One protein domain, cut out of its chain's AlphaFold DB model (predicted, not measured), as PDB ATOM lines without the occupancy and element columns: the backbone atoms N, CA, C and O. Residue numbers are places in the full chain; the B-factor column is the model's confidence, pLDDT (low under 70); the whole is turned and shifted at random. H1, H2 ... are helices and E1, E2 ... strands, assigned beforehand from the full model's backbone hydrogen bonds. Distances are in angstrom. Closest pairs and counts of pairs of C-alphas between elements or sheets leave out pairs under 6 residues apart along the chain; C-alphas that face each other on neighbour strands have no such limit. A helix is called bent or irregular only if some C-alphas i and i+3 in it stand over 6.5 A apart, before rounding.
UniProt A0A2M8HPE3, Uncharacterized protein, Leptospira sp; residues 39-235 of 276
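This is residues 39 to 235 of the 276 residues of an uncharacterized protein of Leptospira sp (UniProt A0A2M8HPE3). The model is a rod with a crossed sandwich of two sheets at one end and helices at the other: the small sheet E1 E3 E6 is only partly face to face with a larger, strongly twisted sheet, and the long strand E7 of that larger sheet runs from the sandwich toward the other end, with E8 beside it. H1 and H3 pack on opposite faces of the larger sheet, the kinked H2 only grazes it, and the loop of residues 201 to 217 makes the far tip. The printed part has 197 residues with three named helices and nine named strands, in the order E1 E2 E3 H1 E4 E5 E6 E7 H2 H3 E8 E9. The class is mixed, helices and strands; the small sheet is antiparallel, and the larger one is branched and mixed, with E2 and E9 as its parallel pair. The whole is only just compact, close to loose, with a radius of gyration of the C-alphas of 19.5 A and spans of 62 by 30 by 30 A.

In the branched sheet, E7, residues 133 to 147, has E4, residues 88 to 97, on one side, and E8, residues 218 to 225, and E9, residues 229 to 234, on the other side. These three pairs are antiparallel and staggered along E7; N 92 and O 140 are 2.8 A apart, N 143 and O 222 2.9 A, and N 135 and O 231 2.9 A, each within hydrogen-bond range. E5, residues 102 to 107, forms a hairpin with E4, with N 93 and O 106 at 2.9 A. E2, residues 53 to 55, is parallel to E9, with N 54 and O 232 at 2.9 A. In the other sheet, E3, residues 64 to 71, is the inner strand, antiparallel to E1, residues 44 to 47, with N 46 and O 69 at 2.9 A, and to E6, residues 119 to 125, with N 68 and O 122 at 2.9 A. The two sheets form a sandwich, face to face, with their strands at 51 degrees; the closest C-alphas of E5 and E6, those of Gln 106 and Leu 124, are 6.2 A apart. H1, residues 79 to 85, is on the branched sheet over E4, at a height over the sheet of 8.4 A. H3, residues 184 to 200, is on the opposite face over E7, at a height of 8.5 A, and runs along the strands, at 5 degrees to E7 on the local plane. H2, residues 149 to 173, touches H3 with residues 170 to 173 alone, at a steep tilt of 56 degrees, opposite ways; their closest C-alphas, those of Leu 170 and Ser 194, are 6.2 A apart. H1 and H2 only just touch, with 3 pairs of C-alphas within 8 A, the closest those of Ser 85 and Leu 167 at 6.8 A. Every O i to N i+4 pair is within hydrogen-bond range in H1 and H3, and 15 of 21 are in H2.

E7 is 44.8 A long, from C-alpha 133 at (-140.869, -120.612, -130.302) to C-alpha 147 at (-154.274, -113.248, -172.425). E4 is 26.4 A, H3 24.3 A, E3 23.2 A and E8 23.1 A long. H2 spans 23.0 A and is irregular, with C-alphas 154 and 157 at 9.4 A and a kink of 136 degrees near residue 157. E1 begins at C-alpha 44 (-156.321, -120.618, -143.748), and E9 ends at C-alpha 234 (-143.035, -127.364, -129.094).

The printed part has no cut. The two C-alphas farthest apart, those of Leu 212 and Val 235, are 62.4 A apart. The links E5 to E6, with 11 residues, and H3 to E8, with 17, are long. The mean pLDDT of the printed part is 82.4, and residues 110 to 116, 149 to 157, 174 to 182 and 202 to 216 are under 70.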
ATOM      1  N   ASP A  39    -159.473-114.298-153.267       88.00
ATOM      2  CA  ASP A  39    -159.177-113.757-151.944       88.00
ATOM      3  C   ASP A  39    -158.188-114.655-151.190       88.00
ATOM      4  O   ASP A  39    -158.549-115.608-150.503       88.00
ATOM      5  N   LEU A  40    -156.898-114.336-151.288       88.69
ATOM      6  CA  LEU A  40    -155.859-115.063-150.553       88.69
ATOM      7  C   LEU A  40    -155.882-114.804-149.045       88.69
ATOM      8  O   LEU A  40    -155.234-115.536-148.295       88.69
ATOM      9  N   SER A  41    -156.589-113.766-148.591       89.19
ATOM     10  CA  SER A  41    -156.715-113.481-147.164       89.19
ATOM     11  C   SER A  41    -157.620-114.492-146.458       89.19
ATOM     12  O   SER A  41    -157.482-114.684-145.250       89.19
ATOM     13  N   SER A  42    -158.479-115.187-147.215       92.00
ATOM     14  CA  SER A  42    -159.333-116.259-146.712       92.00
ATOM     15  C   SER A  42    -158.665-117.640-146.743       92.00
ATOM     16  O   SER A  42    -159.273-118.613-146.297       92.00
ATOM     17  N   VAL A  43    -157.439-117.757-147.270       94.38
ATOM     18  CA  VAL A  43    -156.666-119.002-147.186       94.38
ATOM     19  C   VAL A  43    -156.211-119.186-145.744       94.38
ATOM     20  O   VAL A  43    -155.463-118.368-145.207       94.38
ATOM     21  N   LEU A  44    -156.659-120.273-145.122       95.00
ATOM     22  CA  LEU A  44    -156.321-120.618-143.748       95.00
ATOM     23  C   LEU A  44    -155.270-121.720-143.743       95.00
ATOM     24  O   LEU A  44    -155.410-122.720-144.445       95.00
ATOM     25  N   ILE A  45    -154.234-121.546-142.930       95.88
ATOM     26  CA  ILE A  45    -153.238-122.577-142.659       95.88
ATOM     27  C   ILE A  45    -153.299-122.838-141.163       95.88
ATOM     28  O   ILE A  45    -153.140-121.918-140.365       95.88
ATOM     29  N   GLN A  46    -153.557-124.078-140.770       95.50
ATOM     30  CA  GLN A  46    -153.716-124.443-139.365       95.50
ATOM     31  C   GLN A  46    -153.021-125.766-139.043       95.50
ATOM     32  O   GLN A  46    -152.646-126.514-139.945       95.50
ATOM     33  N   ALA A  47    -152.831-126.068-137.756       93.62
ATOM     34  CA  ALA A  47    -152.417-127.407-137.357       93.62
ATOM     35  C   ALA A  47    -153.514-128.415-137.722       93.62
ATOM     36  O   ALA A  47    -154.704-128.104-137.645       93.62
ATOM     37  N   GLN A  48    -153.127-129.636-138.091       88.38
ATOM     38  CA  GLN A  48    -154.088-130.672-138.486       88.38
ATOM     39  C   GLN A  48    -155.073-131.052-137.362       88.38
ATOM     40  O   GLN A  48    -156.195-131.466-137.633       88.38
ATOM     41  N   ASP A  49    -154.674-130.900-136.099       86.94
ATOM     42  CA  ASP A  49    -155.515-131.150-134.924       86.94
ATOM     43  C   ASP A  49    -156.353-129.929-134.497       86.94
ATOM     44  O   ASP A  49    -156.957-129.940-133.423       86.94
ATOM     45  N   ALA A  50    -156.384-128.877-135.325       81.38
ATOM     46  CA  ALA A  50    -157.010-127.584-135.050       81.38
ATOM     47  C   ALA A  50    -156.499-126.889-133.773       81.38
ATOM     48  O   ALA A  50    -157.146-125.972-133.257       81.38
ATOM     49  N   SER A  51    -155.339-127.294-133.250       84.06
ATOM     50  CA  SER A  51    -154.687-126.584-132.160       84.06
ATOM     51  C   SER A  51    -153.843-125.419-132.694       84.06
ATOM     52  O   SER A  51    -153.380-125.405-133.833       84.06
ATOM     53  N   ASN A  52    -153.589-124.422-131.847       84.31
ATOM     54  CA  ASN A  52    -152.647-123.344-132.177       84.31
ATOM     55  C   ASN A  52    -151.179-123.748-131.924       84.31
ATOM     56  O   ASN A  52    -150.281-122.902-132.006       84.31
ATOM     57  N   SER A  53    -150.920-125.015-131.569       90.25
ATOM     58  CA  SER A  53    -149.570-125.517-131.331       90.25
ATOM     59  C   SER A  53    -149.208-126.611-132.316       90.25
ATOM     60  O   SER A  53    -149.917-127.599-132.435       90.25
ATOM     61  N   LEU A  54    -148.065-126.478-132.971       92.81
ATOM     62  CA  LEU A  54    -147.561-127.538-133.830       92.81
ATOM     63  C   LEU A  54    -146.609-128.423-133.033       92.81
ATOM     64  O   LEU A  54    -145.725-127.943-132.314       92.81
ATOM     65  N   GLU A  55    -146.783-129.728-133.189       92.19
ATOM     66  CA  GLU A  55    -145.845-130.715-132.680       92.19
ATOM     67  C   GLU A  55    -144.819-131.052-133.762       92.19
ATOM     68  O   GLU A  55    -145.183-131.447-134.872       92.19
ATOM     69  N   LEU A  56    -143.535-130.911-133.423       93.94
ATOM     70  CA  LEU A  56    -142.452-131.407-134.261       93.94
ATOM     71  C   LEU A  56    -142.410-132.935-134.157       93.94
ATOM     72  O   LEU A  56    -142.206-133.482-133.071       93.94
ATOM     73  N   LYS A  57    -142.601-133.616-135.283       93.62
ATOM     74  CA  LYS A  57    -142.596-135.079-135.383       93.62
ATOM     75  C   LYS A  57    -141.343-135.548-136.111       93.62
ATOM     76  O   LYS A  57    -140.750-134.791-136.873       93.62
ATOM     77  N   LEU A  58    -140.966-136.806-135.899       92.88
ATOM     78  CA  LEU A  58    -139.907-137.478-136.653       92.88
ATOM     79  C   LEU A  58    -140.527-138.526-137.575       92.88
ATOM     80  O   LEU A  58    -141.460-139.233-137.178       92.88
ATOM     81  N   ASP A  59    -140.055-138.601-138.817       93.12
ATOM     82  CA  ASP A  59    -140.435-139.670-139.738       93.12
ATOM     83  C   ASP A  59    -139.632-140.955-139.464       93.12
ATOM     84  O   ASP A  59    -138.796-141.019-138.562       93.12
ATOM     85  N   GLN A  60    -139.894-142.010-140.240       92.12
ATOM     86  CA  GLN A  60    -139.196-143.296-140.102       92.12
ATOM     87  C   GLN A  60    -137.690-143.203-140.402       92.12
ATOM     88  O   GLN A  60    -136.933-144.085-140.010       92.12
ATOM     89  N   SER A  61    -137.258-142.152-141.099       93.12
ATOM     90  CA  SER A  61    -135.864-141.869-141.437       93.12
ATOM     91  C   SER A  61    -135.204-140.901-140.448       93.12
ATOM     92  O   SER A  61    -134.029-140.583-140.610       93.12
ATOM     93  N   GLY A  62    -135.933-140.444-139.424       91.38
ATOM     94  CA  GLY A  62    -135.454-139.478-138.438       91.38
ATOM     95  C   GLY A  62    -135.510-138.020-138.901       91.38
ATOM     96  O   GLY A  62    -134.990-137.152-138.204       91.38
ATOM     97  N   ASN A  63    -136.140-137.713-140.038       92.88
ATOM     98  CA  ASN A  63    -136.313-136.329-140.469       92.88
ATOM     99  C   ASN A  63    -137.442-135.668-139.686       92.88
ATOM    100  O   ASN A  63    -138.510-136.252-139.475       92.88
ATOM    101  N   SER A  64    -137.216-134.418-139.296       94.69
ATOM    102  CA  SER A  64    -138.222-133.612-138.616       94.69
ATOM    103  C   SER A  64    -139.279-133.103-139.593       94.69
ATOM    104  O   SER A  64    -138.955-132.626-140.681       94.69
ATOM    105  N   TYR A  65    -140.548-133.165-139.199       95.31
ATOM    106  CA  TYR A  65    -141.664-132.629-139.973       95.31
ATOM    107  C   TYR A  65    -142.771-132.074-139.078       95.31
ATOM    108  O   TYR A  65    -142.869-132.401-137.893       95.31
ATOM    109  N   ILE A  66    -143.630-131.254-139.674       95.31
ATOM    110  CA  ILE A  66    -144.909-130.829-139.099       95.31
ATOM    111  C   ILE A  66    -146.041-131.180-140.070       95.31
ATOM    112  O   ILE A  66    -145.826-131.222-141.281       95.31
ATOM    113  N   ASP A  67    -147.239-131.431-139.546       94.31
ATOM    114  CA  ASP A  67    -148.437-131.629-140.366       94.31
ATOM    115  C   ASP A  67    -149.322-130.380-140.278       94.31
ATOM    116  O   ASP A  67    -149.698-129.938-139.189       94.31
ATOM    117  N   LEU A  68    -149.644-129.816-141.437       94.81
ATOM    118  CA  LEU A  68    -150.473-128.627-141.591       94.81
ATOM    119  C   LEU A  68    -151.719-128.967-142.406       94.81
ATOM    120  O   LEU A  68    -151.681-129.797-143.311       94.81
ATOM    121  N   GLU A  69    -152.827-128.307-142.102       94.25
ATOM    122  CA  GLU A  69    -154.016-128.283-142.945       94.25
ATOM    123  C   GLU A  69    -154.095-126.927-143.642       94.25
ATOM    124  O   GLU A  69    -153.980-125.879-143.004       94.25
ATOM    125  N   ILE A  70    -154.295-126.953-144.956       94.31
ATOM    126  CA  ILE A  70    -154.516-125.763-145.771       94.31
ATOM    127  C   ILE A  70    -155.970-125.782-146.220       94.31
ATOM    128  O   ILE A  70    -156.427-126.761-146.810       94.31
ATOM    129  N   SER A  71    -156.689-124.695-145.959       93.62
ATOM    130  CA  SER A  71    -158.055-124.489-146.413       93.62
ATOM    131  C   SER A  71    -158.129-123.299-147.360       93.62
ATOM    132  O   SER A  71    -157.739-122.187-147.017       93.62
ATOM    133  N   THR A  72    -158.666-123.530-148.553       93.38
ATOM    134  CA  THR A  72    -158.966-122.509-149.565       93.38
ATOM    135  C   THR A  72    -160.464-122.213-149.637       93.38
ATOM    136  O   THR A  72    -160.971-121.711-150.638       93.38
ATOM    137  N   THR A  73    -161.216-122.547-148.585       90.88
ATOM    138  CA  THR A  73    -162.641-122.226-148.524       90.88
ATOM    139  C   THR A  73    -162.817-120.706-148.630       90.88
ATOM    140  O   THR A  73    -162.112-119.940-147.977       90.88
ATOM    141  N   ASN A  74    -163.757-120.269-149.470       89.69
ATOM    142  CA  ASN A  74    -164.066-118.861-149.756       89.69
ATOM    143  C   ASN A  74    -162.981-118.052-150.488       89.69
ATOM    144  O   ASN A  74    -163.242-116.897-150.803       89.69
ATOM    145  N   SER A  75    -161.825-118.629-150.833       90.12
ATOM    146  CA  SER A  75    -160.758-117.859-151.496       90.12
ATOM    147  C   SER A  75    -160.967-117.689-152.994       90.12
ATOM    148  O   SER A  75    -160.134-117.095-153.672       90.12
ATOM    149  N   GLY A  76    -162.020-118.299-153.546       89.25
ATOM    150  CA  GLY A  76    -162.202-118.424-154.990       89.25
ATOM    151  C   GLY A  76    -161.173-119.344-155.663       89.25
ATOM    152  O   GLY A  76    -161.213-119.498-156.881       89.25
ATOM    153  N   LEU A  77    -160.266-119.982-154.904       89.31
ATOM    154  CA  LEU A  77    -159.259-120.895-155.443       89.31
ATOM    155  C   LEU A  77    -159.744-122.342-155.428       89.31
ATOM    156  O   LEU A  77    -159.870-122.959-154.366       89.31
ATOM    157  N   ASN A  78    -159.862-122.932-156.618       90.00
ATOM    158  CA  ASN A  78    -159.786-124.382-156.770       90.00
ATOM    159  C   ASN A  78    -158.321-124.795-156.964       90.00
ATOM    160  O   ASN A  78    -157.881-125.113-158.069       90.00
ATOM    161  N   LEU A  79    -157.550-124.719-155.878       88.69
ATOM    162  CA  LEU A  79    -156.092-124.818-155.908       88.69
ATOM    163  C   LEU A  79    -155.597-126.093-156.602       88.69
ATOM    164  O   LEU A  79    -154.764-126.009-157.503       88.69
ATOM    165  N   MET A  80    -156.152-127.256-156.252       87.62
ATOM    166  CA  MET A  80    -155.733-128.527-156.850       87.62
ATOM    167  C   MET A  80    -156.068-128.600-158.342       87.62
ATOM    168  O   MET A  80    -155.214-128.997-159.133       87.62
ATOM    169  N   GLN A  81    -157.256-128.152-158.760       85.94
ATOM    170  CA  GLN A  81    -157.614-128.106-160.183       85.94
ATOM    171  C   GLN A  81    -156.720-127.129-160.964       85.94
ATOM    172  O   GLN A  81    -156.318-127.414-162.094       85.94
ATOM    173  N   MET A  82    -156.383-125.980-160.377       89.00
ATOM    174  CA  MET A  82    -155.529-124.964-161.001       89.00
ATOM    175  C   MET A  82    -154.073-125.432-161.135       89.00
ATOM    176  O   MET A  82    -153.441-125.170-162.158       89.00
ATOM    177  N   ILE A  83    -153.555-126.184-160.161       86.62
ATOM    178  CA  ILE A  83    -152.254-126.865-160.262       86.62
ATOM    179  C   ILE A  83    -152.306-127.941-161.358       86.62
ATOM    180  O   ILE A  83    -151.462-127.981-162.252       86.62
ATOM    181  N   GLN A  84    -153.332-128.801-161.343       84.50
ATOM    182  CA  GLN A  84    -153.476-129.892-162.313       84.50
ATOM    183  C   GLN A  84    -153.576-129.382-163.758       84.50
ATOM    184  O   GLN A  84    -152.933-129.948-164.650       84.50
ATOM    185  N   SER A  85    -154.339-128.306-163.975       84.06
ATOM    186  CA  SER A  85    -154.514-127.651-165.280       84.06
ATOM    187  C   SER A  85    -153.297-126.843-165.738       84.06
ATOM    188  O   SER A  85    -153.197-126.543-166.924       84.06
ATOM    189  N   GLY A  86    -152.356-126.531-164.841       84.12
ATOM    190  CA  GLY A  86    -151.171-125.727-165.150       84.12
ATOM    191  C   GLY A  86    -151.410-124.215-165.121       84.12
ATOM    192  O   GLY A  86    -150.561-123.469-165.607       84.12
ATOM    193  N   GLU A  87    -152.538-123.756-164.565       87.44
ATOM    194  CA  GLU A  87    -152.760-122.337-164.252       87.44
ATOM    195  C   GLU A  87    -151.865-121.880-163.095       87.44
ATOM    196  O   GLU A  87    -151.347-120.767-163.116       87.44
ATOM    197  N   ILE A  88    -151.646-122.745-162.101       89.31
ATOM    198  CA  ILE A  88    -150.666-122.537-161.032       89.31
ATOM    199  C   ILE A  88    -149.449-123.400-161.326       89.31
ATOM    200  O   ILE A  88    -149.550-124.613-161.484       89.31
ATOM    201  N   VAL A  89    -148.294-122.752-161.400       85.50
ATOM    202  CA  VAL A  89    -147.071-123.345-161.968       85.50
ATOM    203  C   VAL A  89    -145.971-123.494-160.925       85.50
ATOM    204  O   VAL A  89    -145.039-124.281-161.074       85.50
ATOM    205  N   SER A  90    -146.102-122.738-159.840       88.88
ATOM    206  CA  SER A  90    -145.298-122.851-158.638       88.88
ATOM    207  C   SER A  90    -146.217-122.652-157.443       88.88
ATOM    208  O   SER A  90    -147.105-121.799-157.482       88.88
ATOM    209  N   HIS A  91    -146.055-123.483-156.420       92.25
ATOM    210  CA  HIS A  91    -146.922-123.482-155.255       92.25
ATOM    211  C   HIS A  91    -146.181-124.045-154.047       92.25
ATOM    212  O   HIS A  91    -145.914-125.241-153.970       92.25
ATOM    213  N   TYR A  92    -145.841-123.182-153.096       93.19
ATOM    214  CA  TYR A  92    -145.054-123.549-151.928       93.19
ATOM    215  C   TYR A  92    -145.774-123.212-150.640       93.19
ATOM    216  O   TYR A  92    -146.288-122.110-150.468       93.19
ATOM    217  N   LEU A  93    -145.716-124.151-149.705       95.44
ATOM    218  CA  LEU A  93    -145.913-123.872-148.298       95.44
ATOM    219  C   LEU A  93    -144.563-123.494-147.696       95.44
ATOM    220  O   LEU A  93    -143.596-124.256-147.803       95.44
ATOM    221  N   VAL A  94    -144.503-122.320-147.081       96.81
ATOM    222  CA  VAL A  94    -143.283-121.763-146.497       96.81
ATOM    223  C   VAL A  94    -143.492-121.599-145.004       96.81
ATOM    224  O   VAL A  94    -144.519-121.073-144.584       96.81
ATOM    225  N   LEU A  95    -142.524-122.051-144.208       97.50
ATOM    226  CA  LEU A  95    -142.481-121.864-142.762       97.50
ATOM    227  C   LEU A  95    -141.287-120.983-142.408       97.50
ATOM    228  O   LEU A  95    -140.147-121.278-142.775       97.50
ATOM    229  N   LEU A  96    -141.565-119.925-141.659       97.81
ATOM    230  CA  LEU A  96    -140.592-118.961-141.172       97.81
ATOM    231  C   LEU A  96    -140.516-119.019-139.645       97.81
ATOM    232  O   LEU A  96    -141.525-119.245-138.971       97.81
ATOM    233  N   ASP A  97    -139.329-118.784-139.098       96.94
ATOM    234  CA  ASP A  97    -139.151-118.543-137.668       96.94
ATOM    235  C   ASP A  97    -139.568-117.118-137.260       96.94
ATOM    236  O   ASP A  97    -139.949-116.283-138.083       96.94
ATOM    237  N   SER A  98    -139.474-116.815-135.963       96.12
ATOM    238  CA  SER A  98    -139.800-115.489-135.412       96.12
ATOM    239  C   SER A  98    -138.959-114.324-135.959       96.12
ATOM    240  O   SER A  98    -139.343-113.170-135.781       96.12
ATOM    241  N   THR A  99    -137.828-114.602-136.615       96.88
ATOM    242  CA  THR A  99    -136.971-113.597-137.264       96.88
ATOM    243  C   THR A  99    -137.311-113.403-138.744       96.88
ATOM    244  O   THR A  99    -136.738-112.534-139.397       96.88
ATOM    245  N   GLY A 100    -138.248-114.195-139.277       96.88
ATOM    246  CA  GLY A 100    -138.594-114.226-140.695       96.88
ATOM    247  C   GLY A 100    -137.667-115.107-141.534       96.88
ATOM    248  O   GLY A 100    -137.753-115.075-142.761       96.88
ATOM    249  N   LYS A 101    -136.780-115.896-140.915       96.81
ATOM    250  CA  LYS A 101    -135.895-116.816-141.635       96.81
ATOM    251  C   LYS A 101    -136.655-118.086-142.010       96.81
ATOM    252  O   LYS A 101    -137.322-118.692-141.176       96.81
ATOM    253  N   GLU A 102    -136.505-118.513-143.261       97.19
ATOM    254  CA  GLU A 102    -137.082-119.762-143.760       97.19
ATOM    255  C   GLU A 102    -136.464-120.979-143.059       97.19
ATOM    256  O   GLU A 102    -135.244-121.162-143.055       97.19
ATOM    257  N   VAL A 103    -137.322-121.809-142.465       97.00
ATOM    258  CA  VAL A 103    -136.944-123.072-141.807       97.00
ATOM    259  C   VAL A 103    -137.450-124.301-142.557       97.00
ATOM    260  O   VAL A 103    -136.938-125.403-142.347       97.00
ATOM    261  N   ALA A 104    -138.447-124.114-143.425       96.25
ATOM    262  CA  ALA A 104    -138.935-125.124-144.345       96.25
ATOM    263  C   ALA A 104    -139.638-124.481-145.545       96.25
ATOM    264  O   ALA A 104    -140.333-123.472-145.414       96.25
ATOM    265  N   ARG A 105    -139.508-125.131-146.700       94.75
ATOM    266  CA  ARG A 105    -140.236-124.821-147.930       94.75
ATOM    267  C   ARG A 105    -140.516-126.118-148.650       94.75
ATOM    268  O   ARG A 105    -139.599-126.894-148.910       94.75
ATOM    269  N   GLN A 106    -141.774-126.339-148.998       92.38
ATOM    270  CA  GLN A 106    -142.155-127.539-149.723       92.38
ATOM    271  C   GLN A 106    -143.266-127.252-150.710       92.38
ATOM    272  O   GLN A 106    -144.164-126.449-150.460       92.38
ATOM    273  N   ASN A 107    -143.179-127.925-151.850       90.25
ATOM    274  CA  ASN A 107    -144.219-127.893-152.853       90.25
ATOM    275  C   ASN A 107    -145.468-128.659-152.344       90.25
ATOM    276  O   ASN A 107    -145.322-129.658-151.642       90.25
ATOM    277  N   LEU A 108    -146.684-128.212-152.676       87.12
ATOM    278  CA  LEU A 108    -147.963-128.794-152.208       87.12
ATOM    279  C   LEU A 108    -148.303-130.186-152.784       87.12
ATOM    280  O   LEU A 108    -149.468-130.532-152.984       87.12
ATOM    281  N   LEU A 109    -147.300-130.979-153.128       70.00
ATOM    282  CA  LEU A 109    -147.461-132.164-153.954       70.00
ATOM    283  C   LEU A 109    -147.372-133.437-153.148       70.00
ATOM    284  O   LEU A 109    -146.693-133.516-152.126       70.00
ATOM    285  N   GLY A 110    -148.069-134.450-153.652       61.53
ATOM    286  CA  GLY A 110    -148.131-135.772-153.046       61.53
ATOM    287  C   GLY A 110    -149.345-135.999-152.147       61.53
ATOM    288  O   GLY A 110    -149.551-137.131-151.710       61.53
ATOM    289  N   SER A 111    -150.199-134.994-151.909       50.88
ATOM    290  CA  SER A 111    -151.518-135.279-151.343       50.88
ATOM    291  C   SER A 111    -152.387-135.887-152.448       50.88
ATOM    292  O   SER A 111    -152.641-135.275-153.486       50.88
ATOM    293  N   LYS A 112    -152.829-137.135-152.261       53.44
ATOM    294  CA  LYS A 112    -153.923-137.717-153.049       53.44
ATOM    295  C   LYS A 112    -155.213-136.990-152.662       53.44
ATOM    296  O   LYS A 112    -156.046-137.546-151.958       53.44
ATOM    297  N   SER A 113    -155.331-135.720-153.031       55.03
ATOM    298  CA  SER A 113    -156.548-134.947-152.836       55.03
ATOM    299  C   SER A 113    -157.552-135.388-153.893       55.03
ATOM    300  O   SER A 113    -157.272-135.379-155.094       55.03
ATOM    301  N   THR A 114    -158.710-135.848-153.438       53.38
ATOM    302  CA  THR A 114    -159.870-136.071-154.294       53.38
ATOM    303  C   THR A 114    -160.366-134.718-154.810       53.38
ATOM    304  O   THR A 114    -160.418-133.747-154.066       53.38
ATOM    305  N   ASN A 115    -160.676-134.653-156.110       53.41
ATOM    306  CA  ASN A 115    -160.739-133.460-156.978       53.41
ATOM    307  C   ASN A 115    -161.730-132.316-156.619       53.41
ATOM    308  O   ASN A 115    -162.121-131.562-157.506       53.41
ATOM    309  N   ALA A 116    -162.154-132.140-155.370       61.75
ATOM    310  CA  ALA A 116    -163.040-131.039-154.980       61.75
ATOM    311  C   ALA A 116    -162.803-130.486-153.568       61.75
ATOM    312  O   ALA A 116    -163.493-129.548-153.162       61.75
ATOM    313  N   ASP A 117    -161.854-131.032-152.807       72.31
ATOM    314  CA  ASP A 117    -161.722-130.641-151.411       72.31
ATOM    315  C   ASP A 117    -161.001-129.294-151.286       72.31
ATOM    316  O   ASP A 117    -159.824-129.142-151.604       72.31
ATOM    317  N   SER A 118    -161.715-128.297-150.755       86.62
ATOM    318  CA  SER A 118    -161.148-126.991-150.368       86.62
ATOM    319  C   SER A 118    -160.255-127.067-149.123       86.62
ATOM    320  O   SER A 118    -159.897-126.037-148.554       86.62
ATOM    321  N   ARG A 119    -159.935-128.281-148.662       90.12
ATOM    322  CA  ARG A 119    -159.080-128.581-147.517       90.12
ATOM    323  C   ARG A 119    -158.171-129.745-147.857       90.12
ATOM    324  O   ARG A 119    -158.638-130.757-148.370       90.12
ATOM    325  N   PHE A 120    -156.892-129.619-147.546       89.12
ATOM    326  CA  PHE A 120    -155.935-130.698-147.745       89.12
ATOM    327  C   PHE A 120    -154.823-130.634-146.702       89.12
ATOM    328  O   PHE A 120    -154.424-129.563-146.241       89.12
ATOM    329  N   SER A 121    -154.340-131.812-146.312       90.81
ATOM    330  CA  SER A 121    -153.247-131.955-145.355       90.81
ATOM    331  C   SER A 121    -151.909-132.000-146.081       90.81
ATOM    332  O   SER A 121    -151.738-132.754-147.041       90.81
ATOM    333  N   GLN A 122    -150.951-131.229-145.582       92.00
ATOM    334  CA  GLN A 122    -149.590-131.166-146.083       92.00
ATOM    335  C   GLN A 122    -148.614-131.477-144.952       92.00
ATOM    336  O   GLN A 122    -148.593-130.812-143.917       92.00
ATOM    337  N   ARG A 123    -147.753-132.465-145.189       93.50
ATOM    338  CA  ARG A 123    -146.556-132.673-144.380       93.50
ATOM    339  C   ARG A 123    -145.469-131.729-144.872       93.50
ATOM    340  O   ARG A 123    -145.171-131.743-146.066       93.50
ATOM    341  N   LEU A 124    -144.892-130.947-143.966       94.62
ATOM    342  CA  LEU A 124    -143.797-130.027-144.252       94.62
ATOM    343  C   LEU A 124    -142.511-130.526-143.591       94.62
ATOM    344  O   LEU A 124    -142.414-130.558-142.362       94.62
ATOM    345  N   LEU A 125    -141.540-130.928-144.411       94.81
ATOM    346  CA  LEU A 125    -140.220-131.355-143.947       94.81
ATOM    347  C   LEU A 125    -139.398-130.154-143.486       94.81
ATOM    348  O   LEU A 125    -139.254-129.165-144.203       94.81
ATOM    349  N   ILE A 126    -138.835-130.265-142.291       95.88
ATOM    350  CA  ILE A 126    -138.034-129.220-141.673       95.88
ATOM    351  C   ILE A 126    -136.580-129.371-142.112       95.88
ATOM    352  O   ILE A 126    -135.958-130.405-141.874       95.88
ATOM    353  N   THR A 127    -136.032-128.333-142.741       92.94
ATOM    354  CA  THR A 127    -134.670-128.351-143.303       92.94
ATOM    355  C   THR A 127    -133.649-127.636-142.421       92.94
ATOM    356  O   THR A 127    -132.446-127.790-142.622       92.94
ATOM    357  N   SER A 128    -134.111-126.866-141.434       92.50
ATOM    358  CA  SER A 128    -133.274-126.120-140.488       92.50
ATOM    359  C   SER A 128    -133.558-126.518-139.043       92.50
ATOM    360  O   SER A 128    -134.650-126.972-138.717       92.50
ATOM    361  N   ALA A 129    -132.594-126.310-138.146       91.31
ATOM    362  CA  ALA A 129    -132.807-126.551-136.722       91.31
ATOM    363  C   ALA A 129    -133.968-125.689-136.188       91.31
ATOM    364  O   ALA A 129    -133.919-124.462-136.264       91.31
ATOM    365  N   ILE A 130    -134.992-126.343-135.636       92.31
ATOM    366  CA  ILE A 130    -136.144-125.704-134.993       92.31
ATOM    367  C   ILE A 130    -135.959-125.742-133.478       92.31
ATOM    368  O   ILE A 130    -135.505-126.730-132.907       92.31
ATOM    369  N   GLN A 131    -136.335-124.648-132.825       93.56
ATOM    370  CA  GLN A 131    -136.393-124.523-131.370       93.56
ATOM    371  C   GLN A 131    -137.820-124.212-130.919       93.56
ATOM    372  O   GLN A 131    -138.668-123.826-131.726       93.56
ATOM    373  N   ASN A 132    -138.081-124.342-129.618       94.38
ATOM    374  CA  ASN A 132    -139.330-123.865-129.030       94.38
ATOM    375  C   ASN A 132    -139.515-122.377-129.338       94.38
ATOM    376  O   ASN A 132    -138.632-121.575-129.035       94.38
ATOM    377  N   GLY A 133    -140.652-122.003-129.919       95.19
ATOM    378  CA  GLY A 133    -140.869-120.612-130.302       95.19
ATOM    379  C   GLY A 133    -142.096-120.388-131.169       95.19
ATOM    380  O   GLY A 133    -142.907-121.291-131.381       95.19
ATOM    381  N   ASN A 134    -142.212-119.153-131.652       96.88
ATOM    382  CA  ASN A 134    -143.266-118.736-132.564       96.88
ATOM    383  C   ASN A 134    -142.776-118.827-134.005       96.88
ATOM    384  O   ASN A 134    -141.668-118.390-134.319       96.88
ATOM    385  N   TYR A 135    -143.626-119.368-134.863       97.19
ATOM    386  CA  TYR A 135    -143.369-119.558-136.282       97.19
ATOM    387  C   TYR A 135    -144.561-119.053-137.074       97.19
ATOM    388  O   TYR A 135    -145.675-118.969-136.550       97.19
ATOM    389  N   SER A 136    -144.335-118.738-138.341       97.69
ATOM    390  CA  SER A 136    -145.401-118.365-139.259       97.69
ATOM    391  C   SER A 136    -145.343-119.199-140.522       97.69
ATOM    392  O   SER A 136    -144.255-119.400-141.057       97.69
ATOM    393  N   ALA A 137    -146.492-119.641-141.020       97.62
ATOM    394  CA  ALA A 137    -146.593-120.293-142.318       97.62
ATOM    395  C   ALA A 137    -147.459-119.482-143.278       97.62
ATOM    396  O   ALA A 137    -148.478-118.917-142.873       97.62
ATOM    397  N   HIS A 138    -147.077-119.449-144.549       97.38
ATOM    398  CA  HIS A 138    -147.866-118.856-145.627       97.38
ATOM    399  C   HIS A 138    -147.747-119.685-146.903       97.38
ATOM    400  O   HIS A 138    -146.861-120.532-147.048       97.38
ATOM    401  N   LEU A 139    -148.673-119.441-147.820       96.31
ATOM    402  CA  LEU A 139    -148.731-120.070-149.122       96.31
ATOM    403  C   LEU A 139    -148.262-119.084-150.194       96.31
ATOM    404  O   LEU A 139    -148.781-117.975-150.285       96.31
ATOM    405  N   GLU A 140    -147.308-119.503-151.018       94.69
ATOM    406  CA  GLU A 140    -146.825-118.764-152.186       94.69
ATOM    407  C   GLU A 140    -147.275-119.483-153.455       94.69
ATOM    408  O   GLU A 140    -146.994-120.669-153.613       94.69
ATOM    409  N   LEU A 141    -147.950-118.787-154.368       93.06
ATOM    410  CA  LEU A 141    -148.408-119.325-155.647       93.06
ATOM    411  C   LEU A 141    -147.926-118.426-156.793       93.06
ATOM    412  O   LEU A 141    -148.047-117.204-156.724       93.06
ATOM    413  N   LEU A 142    -147.443-119.029-157.878       90.94
ATOM    414  CA  LEU A 142    -147.261-118.355-159.164       90.94
ATOM    415  C   LEU A 142    -148.372-118.811-160.101       90.94
ATOM    416  O   LEU A 142    -148.410-119.976-160.508       90.94
ATOM    417  N   LEU A 143    -149.253-117.882-160.452       90.50
ATOM    418  CA  LEU A 143    -150.338-118.119-161.393       90.50
ATOM    419  C   LEU A 143    -150.001-117.506-162.753       90.50
ATOM    420  O   LEU A 143    -149.642-116.329-162.850       90.50
ATOM    421  N   ILE A 144    -150.169-118.305-163.803       85.12
ATOM    422  CA  ILE A 144    -150.010-117.909-165.200       85.12
ATOM    423  C   ILE A 144    -151.378-117.849-165.865       85.12
ATOM    424  O   ILE A 144    -152.157-118.797-165.824       85.12
ATOM    425  N   ASP A 145    -151.660-116.723-166.510       84.38
ATOM    426  CA  ASP A 145    -152.929-116.502-167.191       84.38
ATOM    427  C   ASP A 145    -152.707-115.991-168.608       84.38
ATOM    428  O   ASP A 145    -152.298-114.838-168.788       84.38
ATOM    429  N   PRO A 146    -152.917-116.848-169.617       80.75
ATOM    430  CA  PRO A 146    -152.740-116.456-170.999       80.75
ATOM    431  C   PRO A 146    -153.816-115.430-171.382       80.75
ATOM    432  O   PRO A 146    -155.015-115.663-171.237       80.75
ATOM    433  N   ILE A 147    -153.383-114.278-171.895       80.12
ATOM    434  CA  ILE A 147    -154.274-113.248-172.425       80.12
ATOM    435  C   ILE A 147    -154.692-113.698-173.821       80.12
ATOM    436  O   ILE A 147    -154.010-113.446-174.811       80.12
ATOM    437  N   ILE A 148    -155.826-114.380-173.888       73.50
ATOM    438  CA  ILE A 148    -156.396-114.900-175.136       73.50
ATOM    439  C   ILE A 148    -157.576-114.060-175.626       73.50
ATOM    440  O   ILE A 148    -158.361-114.515-176.443       73.50
ATOM    441  N   GLN A 149    -157.723-112.831-175.128       66.69
ATOM    442  CA  GLN A 149    -158.913-112.006-175.335       66.69
ATOM    443  C   GLN A 149    -159.210-111.787-176.825       66.69
ATOM    444  O   GLN A 149    -160.325-112.038-177.269       66.69
ATOM    445  N   GLU A 150    -158.196-111.446-177.620       60.41
ATOM    446  CA  GLU A 150    -158.337-111.306-179.075       60.41
ATOM    447  C   GLU A 150    -158.602-112.641-179.781       60.41
ATOM    448  O   GLU A 150    -159.332-112.677-180.769       60.41
ATOM    449  N   LEU A 151    -158.077-113.754-179.252       63.44
ATOM    450  CA  LEU A 151    -158.382-115.085-179.778       63.44
ATOM    451  C   LEU A 151    -159.850-115.445-179.515       63.44
ATOM    452  O   LEU A 151    -160.541-115.991-180.371       63.44
ATOM    453  N   CYS A 152    -160.360-115.095-178.340       67.88
ATOM    454  CA  CYS A 152    -161.710-115.434-177.910       67.88
ATOM    455  C   CYS A 152    -162.789-114.562-178.553       67.88
ATOM    456  O   CYS A 152    -163.900-115.042-178.762       67.88
ATOM    457  N   LEU A 153    -162.466-113.321-178.934       66.75
ATOM    458  CA  LEU A 153    -163.383-112.465-179.693       66.75
ATOM    459  C   LEU A 153    -163.732-113.066-181.066       66.75
ATOM    460  O   LEU A 153    -164.868-112.934-181.511       66.75
ATOM    461  N   ASN A 154    -162.785-113.769-181.700       63.00
ATOM    462  CA  ASN A 154    -162.966-114.345-183.038       63.00
ATOM    463  C   ASN A 154    -163.412-115.819-183.027       63.00
ATOM    464  O   ASN A 154    -164.032-116.274-183.984       63.00
ATOM    465  N   SER A 155    -163.104-116.575-181.967       59.97
ATOM    466  CA  SER A 155    -163.361-118.028-181.884       59.97
ATOM    467  C   SER A 155    -164.685-118.420-181.211       59.97
ATOM    468  O   SER A 155    -165.008-119.606-181.131       59.97
ATOM    469  N   GLY A 156    -165.482-117.459-180.736       66.75
ATOM    470  CA  GLY A 156    -166.771-117.748-180.103       66.75
ATOM    471  C   GLY A 156    -166.631-118.584-178.819       66.75
ATOM    472  O   GLY A 156    -165.900-118.210-177.902       66.75
ATOM    473  N   SER A 157    -167.351-119.710-178.721       65.69
ATOM    474  CA  SER A 157    -167.432-120.549-177.507       65.69
ATOM    475  C   SER A 157    -166.185-121.387-177.199       65.69
ATOM    476  O   SER A 157    -166.111-121.976-176.122       65.69
ATOM    477  N   ASP A 158    -165.205-121.451-178.102       73.88
ATOM    478  CA  ASP A 158    -164.056-122.364-177.981       73.88
ATOM    479  C   ASP A 158    -162.908-121.821-177.108       73.88
ATOM    480  O   ASP A 158    -161.911-122.506-176.868       73.88
ATOM    481  N   CYS A 159    -163.065-120.618-176.557       74.06
ATOM    482  CA  CYS A 159    -162.082-119.952-175.703       74.06
ATOM    483  C   CYS A 159    -161.551-120.818-174.531       74.06
ATOM    484  O   CYS A 159    -160.329-120.898-174.362       74.06
ATOM    485  N   PRO A 160    -162.391-121.540-173.752       78.94
ATOM    486  CA  PRO A 160    -161.897-122.394-172.667       78.94
ATOM    487  C   PRO A 160    -161.031-123.553-173.172       78.94
ATOM    488  O   PRO A 160    -160.049-123.923-172.529       78.94
ATOM    489  N   ARG A 161    -161.363-124.106-174.347       80.00
ATOM    490  CA  ARG A 161    -160.590-125.178-174.980       80.00
ATOM    491  C   ARG A 161    -159.223-124.665-175.424       80.00
ATOM    492  O   ARG A 161    -158.223-125.301-175.113       80.00
ATOM    493  N   ILE A 162    -159.170-123.504-176.081       77.75
ATOM    494  CA  ILE A 162    -157.907-122.873-176.505       77.75
ATOM    495  C   ILE A 162    -157.020-122.585-175.288       77.75
ATOM    496  O   ILE A 162    -155.843-122.947-175.294       77.75
ATOM    497  N   LYS A 163    -157.585-122.013-174.212       82.56
ATOM    498  CA  LYS A 163    -156.865-121.803-172.944       82.56
ATOM    499  C   LYS A 163    -156.274-123.112-172.422       82.56
ATOM    500  O   LYS A 163    -155.088-123.168-172.108       82.56
ATOM    501  N   SER A 164    -157.096-124.158-172.348       81.94
ATOM    502  CA  SER A 164    -156.678-125.462-171.839       81.94
ATOM    503  C   SER A 164    -155.563-126.093-172.676       81.94
ATOM    504  O   SER A 164    -154.657-126.688-172.098       81.94
ATOM    505  N   GLU A 165    -155.607-125.987-174.005       81.50
ATOM    506  CA  GLU A 165    -154.550-126.526-174.874       81.50
ATOM    507  C   GLU A 165    -153.243-125.739-174.722       81.50
ATOM    508  O   GLU A 165    -152.189-126.350-174.566       81.50
ATOM    509  N   ILE A 166    -153.301-124.402-174.645       81.25
ATOM    510  CA  ILE A 166    -152.114-123.573-174.367       81.25
ATOM    511  C   ILE A 166    -151.484-123.978-173.030       81.25
ATOM    512  O   ILE A 166    -150.279-124.207-172.961       81.25
ATOM    513  N   LEU A 167    -152.278-124.114-171.965       84.50
ATOM    514  CA  LEU A 167    -151.770-124.516-170.650       84.50
ATOM    515  C   LEU A 167    -151.186-125.934-170.657       84.50
ATOM    516  O   LEU A 167    -150.135-126.174-170.062       84.50
ATOM    517  N   LYS A 168    -151.819-126.865-171.373       83.88
ATOM    518  CA  LYS A 168    -151.328-128.235-171.550       83.88
ATOM    519  C   LYS A 168    -149.995-128.268-172.295       83.88
ATOM    520  O   LYS A 168    -149.084-128.988-171.875       83.88
ATOM    521  N   ASP A 169    -149.851-127.472-173.351       80.00
ATOM    522  CA  ASP A 169    -148.589-127.320-174.072       80.00
ATOM    523  C   ASP A 169    -147.520-126.696-173.175       80.00
ATOM    524  O   ASP A 169    -146.394-127.194-173.121       80.00
ATOM    525  N   LEU A 170    -147.856-125.655-172.413       78.06
ATOM    526  CA  LEU A 170    -146.934-125.044-171.455       78.06
ATOM    527  C   LEU A 170    -146.457-126.067-170.413       78.06
ATOM    528  O   LEU A 170    -145.252-126.195-170.194       78.06
ATOM    529  N   LYS A 171    -147.368-126.873-169.859       79.69
ATOM    530  CA  LYS A 171    -147.043-127.946-168.910       79.69
ATOM    531  C   LYS A 171    -146.098-128.984-169.518       79.69
ATOM    532  O   LYS A 171    -145.077-129.323-168.919       79.69
ATOM    533  N   LYS A 172    -146.409-129.454-170.732       80.62
ATOM    534  CA  LYS A 172    -145.614-130.454-171.457       80.62
ATOM    535  C   LYS A 172    -144.200-129.953-171.762       80.62
ATOM    536  O   LYS A 172    -143.234-130.682-171.549       80.62
ATOM    537  N   ASN A 173    -144.072-128.722-172.253       70.81
ATOM    538  CA  ASN A 173    -142.790-128.178-172.713       70.81
ATOM    539  C   ASN A 173    -141.860-127.794-171.567       70.81
ATOM    540  O   ASN A 173    -140.648-127.972-171.668       70.81
ATOM    541  N   ASN A 174    -142.424-127.323-170.459       66.75
ATOM    542  CA  ASN A 174    -141.640-126.927-169.297       66.75
ATOM    543  C   ASN A 174    -141.167-128.129-168.469       66.75
ATOM    544  O   ASN A 174    -140.492-127.941-167.462       66.75
ATOM    545  N   LYS A 175    -141.509-129.366-168.878       68.75
ATOM    546  CA  LYS A 175    -141.346-130.573-168.054       68.75
ATOM    547  C   LYS A 175    -141.807-130.297-166.625       68.75
ATOM    548  O   LYS A 175    -141.128-130.697-165.682       68.75
ATOM    549  N   LEU A 176    -142.923-129.576-166.483       63.53
ATOM    550  CA  LEU A 176    -143.574-129.406-165.195       63.53
ATOM    551  C   LEU A 176    -144.036-130.803-164.804       63.53
ATOM    552  O   LEU A 176    -145.099-131.272-165.219       63.53
ATOM    553  N   THR A 177    -143.159-131.506-164.095       61.16
ATOM    554  CA  THR A 177    -143.511-132.703-163.360       61.16
ATOM    555  C   THR A 177    -144.583-132.311-162.361       61.16
ATOM    556  O   THR A 177    -144.814-131.123-162.109       61.16
ATOM    557  N   GLU A 178    -145.264-133.307-161.795       57.97
ATOM    558  CA  GLU A 178    -146.154-133.022-160.676       57.97
ATOM    559  C   GLU A 178    -145.411-132.159-159.653       57.97
ATOM    560  O   GLU A 178    -145.994-131.151-159.297       57.97
ATOM    561  N   ASP A 179    -144.111-132.422-159.395       57.03
ATOM    562  CA  ASP A 179    -143.131-131.710-158.525       57.03
ATOM    563  C   ASP A 179    -142.979-130.183-158.708       57.03
ATOM    564  O   ASP A 179    -142.318-129.531-157.891       57.03
ATOM    565  N   GLY A 180    -143.617-129.592-159.723       59.84
ATOM    566  CA  GLY A 180    -143.543-128.167-160.043       59.84
ATOM    567  C   GLY A 180    -142.133-127.711-160.434       59.84
ATOM    568  O   GLY A 180    -141.205-128.502-160.598       59.84
ATOM    569  N   CYS A 181    -141.944-126.404-160.617       67.06
ATOM    570  CA  CYS A 181    -140.598-125.866-160.819       67.06
ATOM    571  C   CYS A 181    -139.779-125.907-159.528       67.06
ATOM    572  O   CYS A 181    -140.305-125.688-158.443       67.06
ATOM    573  N   SER A 182    -138.464-126.085-159.645       66.75
ATOM    574  CA  SER A 182    -137.530-125.977-158.514       66.75
ATOM    575  C   SER A 182    -137.351-124.542-158.000       66.75
ATOM    576  O   SER A 182    -136.939-124.346-156.860       66.75
ATOM    577  N   SER A 183    -137.650-123.534-158.825       73.81
ATOM    578  CA  SER A 183    -137.673-122.126-158.426       73.81
ATOM    579  C   SER A 183    -138.624-121.305-159.296       73.81
ATOM    580  O   SER A 183    -138.834-121.614-160.473       73.81
ATOM    581  N   VAL A 184    -139.157-120.220-158.725       71.75
ATOM    582  CA  VAL A 184    -140.042-119.258-159.407       71.75
ATOM    583  C   VAL A 184    -139.374-118.682-160.661       71.75
ATOM    584  O   VAL A 184    -139.954-118.737-161.742       71.75
ATOM    585  N   ASN A 185    -138.119-118.230-160.553       75.62
ATOM    586  CA  ASN A 185    -137.371-117.643-161.674       75.62
ATOM    587  C   ASN A 185    -137.161-118.637-162.827       75.62
ATOM    588  O   ASN A 185    -137.276-118.275-164.000       75.62
ATOM    589  N   ASN A 186    -136.860-119.901-162.505       77.50
ATOM    590  CA  ASN A 186    -136.732-120.947-163.517       77.50
ATOM    591  C   ASN A 186    -138.079-121.181-164.217       77.50
ATOM    592  O   ASN A 186    -138.137-121.234-165.443       77.50
ATOM    593  N   CYS A 187    -139.165-121.213-163.444       73.00
ATOM    594  CA  CYS A 187    -140.527-121.322-163.955       73.00
ATOM    595  C   CYS A 187    -140.869-120.205-164.942       73.00
ATOM    596  O   CYS A 187    -141.260-120.477-166.075       73.00
ATOM    597  N   GLN A 188    -140.646-118.950-164.557       78.25
ATOM    598  CA  GLN A 188    -140.895-117.794-165.418       78.25
ATOM    599  C   GLN A 188    -140.086-117.869-166.719       78.25
ATOM    600  O   GLN A 188    -140.623-117.658-167.805       78.25
ATOM    601  N   SER A 189    -138.800-118.231-166.633       80.62
ATOM    602  CA  SER A 189    -137.931-118.379-167.806       80.62
ATOM    603  C   SER A 189    -138.414-119.477-168.763       80.62
ATOM    604  O   SER A 189    -138.473-119.271-169.981       80.62
ATOM    605  N   GLN A 190    -138.817-120.630-168.224       79.06
ATOM    606  CA  GLN A 190    -139.363-121.741-169.002       79.06
ATOM    607  C   GLN A 190    -140.689-121.359-169.669       79.06
ATOM    608  O   GLN A 190    -140.842-121.545-170.876       79.06
ATOM    609  N   TYR A 191    -141.606-120.722-168.933       76.56
ATOM    610  CA  TYR A 191    -142.859-120.207-169.485       76.56
ATOM    611  C   TYR A 191    -142.622-119.201-170.606       76.56
ATOM    612  O   TYR A 191    -143.166-119.368-171.696       76.56
ATOM    613  N   LYS A 192    -141.752-118.212-170.391       80.69
ATOM    614  CA  LYS A 192    -141.384-117.230-171.415       80.69
ATOM    615  C   LYS A 192    -140.811-117.899-172.662       80.69
ATOM    616  O   LYS A 192    -141.160-117.529-173.781       80.69
ATOM    617  N   THR A 193    -139.957-118.906-172.485       81.50
ATOM    618  CA  THR A 193    -139.375-119.679-173.590       81.50
ATOM    619  C   THR A 193    -140.447-120.452-174.354       81.50
ATOM    620  O   THR A 193    -140.487-120.385-175.582       81.50
ATOM    621  N   SER A 194    -141.352-121.125-173.647       79.25
ATOM    622  CA  SER A 194    -142.445-121.884-174.251       79.25
ATOM    623  C   SER A 194    -143.429-120.980-174.991       79.25
ATOM    624  O   SER A 194    -143.773-121.279-176.128       79.25
ATOM    625  N   ILE A 195    -143.800-119.828-174.428       78.25
ATOM    626  CA  ILE A 195    -144.633-118.827-175.110       78.25
ATOM    627  C   ILE A 195    -143.936-118.291-176.363       78.25
ATOM    628  O   ILE A 195    -144.546-118.223-177.426       78.25
ATOM    629  N   ASN A 196    -142.645-117.963-176.279       79.75
ATOM    630  CA  ASN A 196    -141.874-117.517-177.442       79.75
ATOM    631  C   ASN A 196    -141.805-118.589-178.534       79.75
ATOM    632  O   ASN A 196    -141.818-118.252-179.714       79.75
ATOM    633  N   ARG A 197    -141.729-119.866-178.153       80.25
ATOM    634  CA  ARG A 197    -141.755-120.998-179.079       80.25
ATOM    635  C   ARG A 197    -143.123-121.132-179.751       80.25
ATOM    636  O   ARG A 197    -143.178-121.148-180.975       80.25
ATOM    637  N   LEU A 198    -144.211-121.117-178.978       75.19
ATOM    638  CA  LEU A 198    -145.581-121.144-179.507       75.19
ATOM    639  C   LEU A 198    -145.852-119.962-180.452       75.19
ATOM    640  O   LEU A 198    -146.471-120.121-181.495       75.19
ATOM    641  N   ASN A 199    -145.308-118.786-180.137       74.94
ATOM    642  CA  ASN A 199    -145.392-117.602-180.990       74.94
ATOM    643  C   ASN A 199    -144.558-117.684-182.279       74.94
ATOM    644  O   ASN A 199    -144.814-116.903-183.195       74.94
ATOM    645  N   LYS A 200    -143.560-118.573-182.352       79.62
ATOM    646  CA  LYS A 200    -142.734-118.804-183.550       79.62
ATOM    647  C   LYS A 200    -143.285-119.918-184.435       79.62
ATOM    648  O   LYS A 200    -143.154-119.831-185.646       79.62
ATOM    649  N   GLU A 201    -143.893-120.942-183.845       73.00
ATOM    650  CA  GLU A 201    -144.402-122.137-184.535       73.00
ATOM    651  C   GLU A 201    -145.868-122.000-185.003       73.00
ATOM    652  O   GLU A 201    -146.559-123.002-185.179       73.00
ATOM    653  N   LYS A 202    -146.331-120.761-185.226       62.06
ATOM    654  CA  LYS A 202    -147.714-120.337-185.551       62.06
ATOM    655  C   LYS A 202    -148.375-120.962-186.795       62.06
ATOM    656  O   LYS A 202    -149.468-120.542-187.135       62.06
ATOM    657  N   ASP A 203    -147.711-121.886-187.483       58.91
ATOM    658  CA  ASP A 203    -148.243-122.583-188.663       58.91
ATOM    659  C   ASP A 203    -148.498-124.084-188.401       58.91
ATOM    660  O   ASP A 203    -148.810-124.844-189.320       58.91
ATOM    661  N   THR A 204    -148.291-124.549-187.161       59.56
ATOM    662  CA  THR A 204    -148.314-125.982-186.806       59.56
ATOM    663  C   THR A 204    -149.402-126.344-185.792       59.56
ATOM    664  O   THR A 204    -149.553-127.521-185.454       59.56
ATOM    665  N   TYR A 205    -150.153-125.374-185.268       59.47
ATOM    666  CA  TYR A 205    -151.002-125.583-184.100       59.47
ATOM    667  C   TYR A 205    -152.498-125.374-184.396       59.47
ATOM    668  O   TYR A 205    -152.898-124.547-185.207       59.47
ATOM    669  N   PRO A 206    -153.400-126.102-183.709       56.28
ATOM    670  CA  PRO A 206    -154.837-126.075-184.005       56.28
ATOM    671  C   PRO A 206    -155.536-124.733-183.701       56.28
ATOM    672  O   PRO A 206    -156.745-124.627-183.889       56.28
ATOM    673  N   TYR A 207    -154.807-123.723-183.220       57.62
ATOM    674  CA  TYR A 207    -155.290-122.365-182.953       57.62
ATOM    675  C   TYR A 207    -154.848-121.335-184.012       57.62
ATOM    676  O   TYR A 207    -155.144-120.147-183.868       57.62
ATOM    677  N   ASP A 208    -154.212-121.778-185.101       52.28
ATOM    678  CA  ASP A 208    -153.720-120.918-186.189       52.28
ATOM    679  C   ASP A 208    -154.848-120.205-186.953       52.28
ATOM    680  O   ASP A 208    -154.685-119.084-187.434       52.28
ATOM    681  N   SER A 209    -156.051-120.790-186.982       47.16
ATOM    682  CA  SER A 209    -157.236-120.143-187.565       47.16
ATOM    683  C   SER A 209    -157.687-118.891-186.802       47.16
ATOM    684  O   SER A 209    -158.492-118.117-187.314       47.16
ATOM    685  N   VAL A 210    -157.167-118.673-185.590       49.22
ATOM    686  CA  VAL A 210    -157.567-117.589-184.687       49.22
ATOM    687  C   VAL A 210    -156.480-116.503-184.573       49.22
ATOM    688  O   VAL A 210    -156.771-115.365-184.205       49.22
ATOM    689  N   THR A 211    -155.230-116.811-184.936       49.38
ATOM    690  CA  THR A 211    -154.061-115.909-184.849       49.38
ATOM    691  C   THR A 211    -153.769-115.134-186.143       49.38
ATOM    692  O   THR A 211    -152.737-114.462-186.217       49.38
ATOM    693  N   LEU A 212    -154.687-115.163-187.123       46.97
ATOM    694  CA  LEU A 212    -154.567-114.620-188.493       46.97
ATOM    695  C   LEU A 212    -154.029-113.173-188.620       46.97
ATOM    696  O   LEU A 212    -153.577-112.797-189.696       46.97
ATOM    697  N   ASN A 213    -154.002-112.383-187.542       53.69
ATOM    698  CA  ASN A 213    -153.505-110.998-187.530       53.69
ATOM    699  C   ASN A 213    -152.116-110.808-186.889       53.69
ATOM    700  O   ASN A 213    -151.729-109.687-186.571       53.69
ATOM    701  N   GLY A 214    -151.340-111.875-186.670       54.16
ATOM    702  CA  GLY A 214    -150.015-111.752-186.051       54.16
ATOM    703  C   GLY A 214    -150.052-111.641-184.523       54.16
ATOM    704  O   GLY A 214    -149.012-111.423-183.898       54.16
ATOM    705  N   ASN A 215    -151.204-111.900-183.909       60.06
ATOM    706  CA  ASN A 215    -151.394-111.822-182.465       60.06
ATOM    707  C   ASN A 215    -150.447-112.790-181.748       60.06
ATOM    708  O   ASN A 215    -150.388-113.985-182.044       60.06
ATOM    709  N   LEU A 216    -149.612-112.244-180.870       67.56
ATOM    710  CA  LEU A 216    -148.725-113.014-180.008       67.56
ATOM    711  C   LEU A 216    -149.546-113.502-178.814       67.56
ATOM    712  O   LEU A 216    -150.279-112.717-178.216       67.56
ATOM    713  N   ILE A 217    -149.395-114.771-178.437       72.56
ATOM    714  CA  ILE A 217    -149.838-115.260-177.135       72.56
ATOM    715  C   ILE A 217    -149.103-114.421-176.092       72.56
ATOM    716  O   ILE A 217    -147.879-114.496-175.956       72.56
ATOM    717  N   GLN A 218    -149.865-113.589-175.395       78.25
ATOM    718  CA  GLN A 218    -149.418-112.858-174.222       78.25
ATOM    719  C   GLN A 218    -149.897-113.596-172.979       78.25
ATOM    720  O   GLN A 218    -150.830-114.397-173.024       78.25
ATOM    721  N   TYR A 219    -149.271-113.322-171.845       81.62
ATOM    722  CA  TYR A 219    -149.690-113.884-170.574       81.62
ATOM    723  C   TYR A 219    -149.429-112.887-169.450       81.62
ATOM    724  O   TYR A 219    -148.623-111.967-169.592       81.62
ATOM    725  N   ARG A 220    -150.145-113.061-168.342       82.06
ATOM    726  CA  ARG A 220    -149.918-112.331-167.096       82.06
ATOM    727  C   ARG A 220    -149.427-113.292-166.037       82.06
ATOM    728  O   ARG A 220    -149.935-114.408-165.918       82.06
ATOM    729  N   GLU A 221    -148.487-112.809-165.248       86.69
ATOM    730  CA  GLU A 221    -147.960-113.500-164.083       86.69
ATOM    731  C   GLU A 221    -148.539-112.859-162.827       86.69
ATOM    732  O   GLU A 221    -148.608-111.633-162.722       86.69
ATOM    733  N   TRP A 222    -148.953-113.691-161.878       88.44
ATOM    734  CA  TRP A 222    -149.450-113.248-160.585       88.44
ATOM    735  C   TRP A 222    -148.683-113.984-159.495       88.44
ATOM    736  O   TRP A 222    -148.823-115.197-159.349       88.44
ATOM    737  N   ASN A 223    -147.872-113.236-158.748       90.81
ATOM    738  CA  ASN A 223    -147.220-113.721-157.536       90.81
ATOM    739  C   ASN A 223    -148.186-113.512-156.374       90.81
ATOM    740  O   ASN A 223    -148.400-112.393-155.912       90.81
ATOM    741  N   LEU A 224    -148.822-114.598-155.970       92.19
ATOM    742  CA  LEU A 224    -149.880-114.635-154.980       92.19
ATOM    743  C   LEU A 224    -149.290-115.134-153.659       92.19
ATOM    744  O   LEU A 224    -148.675-116.196-153.617       92.19
ATOM    745  N   VAL A 225    -149.478-114.376-152.579       94.62
ATOM    746  CA  VAL A 225    -149.004-114.741-151.237       94.62
ATOM    747  C   VAL A 225    -150.180-114.684-150.268       94.62
ATOM    748  O   VAL A 225    -150.870-113.666-150.193       94.62
ATOM    749  N   SER A 226    -150.441-115.780-149.552       96.44
ATOM    750  CA  SER A 226    -151.487-115.812-148.528       96.44
ATOM    751  C   SER A 226    -151.085-115.030-147.287       96.44
ATOM    752  O   SER A 226    -149.909-114.779-147.024       96.44
ATOM    753  N   ARG A 227    -152.077-114.707-146.455       96.50
ATOM    754  CA  ARG A 227    -151.801-114.209-145.110       96.50
ATOM    755  C   ARG A 227    -151.043-115.271-144.307       96.50
ATOM    756  O   ARG A 227    -151.364-116.458-144.376       96.50
ATOM    757  N   SER A 228    -150.059-114.831-143.528       97.19
ATOM    758  CA  SER A 228    -149.333-115.709-142.617       97.19
ATOM    759  C   SER A 228    -150.220-116.154-141.454       97.19
ATOM    760  O   SER A 228    -150.894-115.337-140.821       97.19
ATOM    761  N   SER A 229    -150.183-117.449-141.160       96.69
ATOM    762  CA  SER A 229    -150.763-118.051-139.958       96.69
ATOM    763  C   SER A 229    -149.655-118.291-138.941       96.69
ATOM    764  O   SER A 229    -148.558-118.685-139.328       96.69
ATOM    765  N   TYR A 230    -149.913-118.026-137.661       96.62
ATOM    766  CA  TYR A 230    -148.895-118.060-136.607       96.62
ATOM    767  C   TYR A 230    -149.122-119.231-135.654       96.62
ATOM    768  O   TYR A 230    -150.254-119.517-135.271       96.62
ATOM    769  N   PHE A 231    -148.031-119.868-135.237       95.94
ATOM    770  CA  PHE A 231    -148.043-121.095-134.448       95.94
ATOM    771  C   PHE A 231    -146.997-121.051-133.346       95.94
ATOM    772  O   PHE A 231    -145.916-120.491-133.534       95.94
ATOM    773  N   SER A 232    -147.275-121.729-132.235       95.94
ATOM    774  CA  SER A 232    -146.240-122.085-131.264       95.94
ATOM    775  C   SER A 232    -145.758-123.509-131.538       95.94
ATOM    776  O   SER A 232    -146.555-124.445-131.491       95.94
ATOM    777  N   ILE A 233    -144.470-123.691-131.828       94.69
ATOM    778  CA  ILE A 233    -143.885-125.025-132.002       94.69
ATOM    779  C   ILE A 233    -143.278-125.478-130.679       94.69
ATOM    780  O   ILE A 233    -142.463-124.764-130.086       94.69
ATOM    781  N   LYS A 234    -143.657-126.681-130.233       91.31
ATOM    782  CA  LYS A 234    -143.035-127.364-129.094       91.31
ATOM    783  C   LYS A 234    -142.193-128.533-129.595       91.31
ATOM    784  O   LYS A 234    -142.719-129.535-130.075       91.31
ATOM    785  N   VAL A 235    -140.882-128.405-129.450       90.69
ATOM    786  CA  VAL A 235    -139.911-129.473-129.663       90.69
ATOM    787  C   VAL A 235    -139.933-130.354-128.422       90.69
ATOM    788  O   VAL A 235    -139.544-129.922-127.331       90.69
TER     789      VAL A 235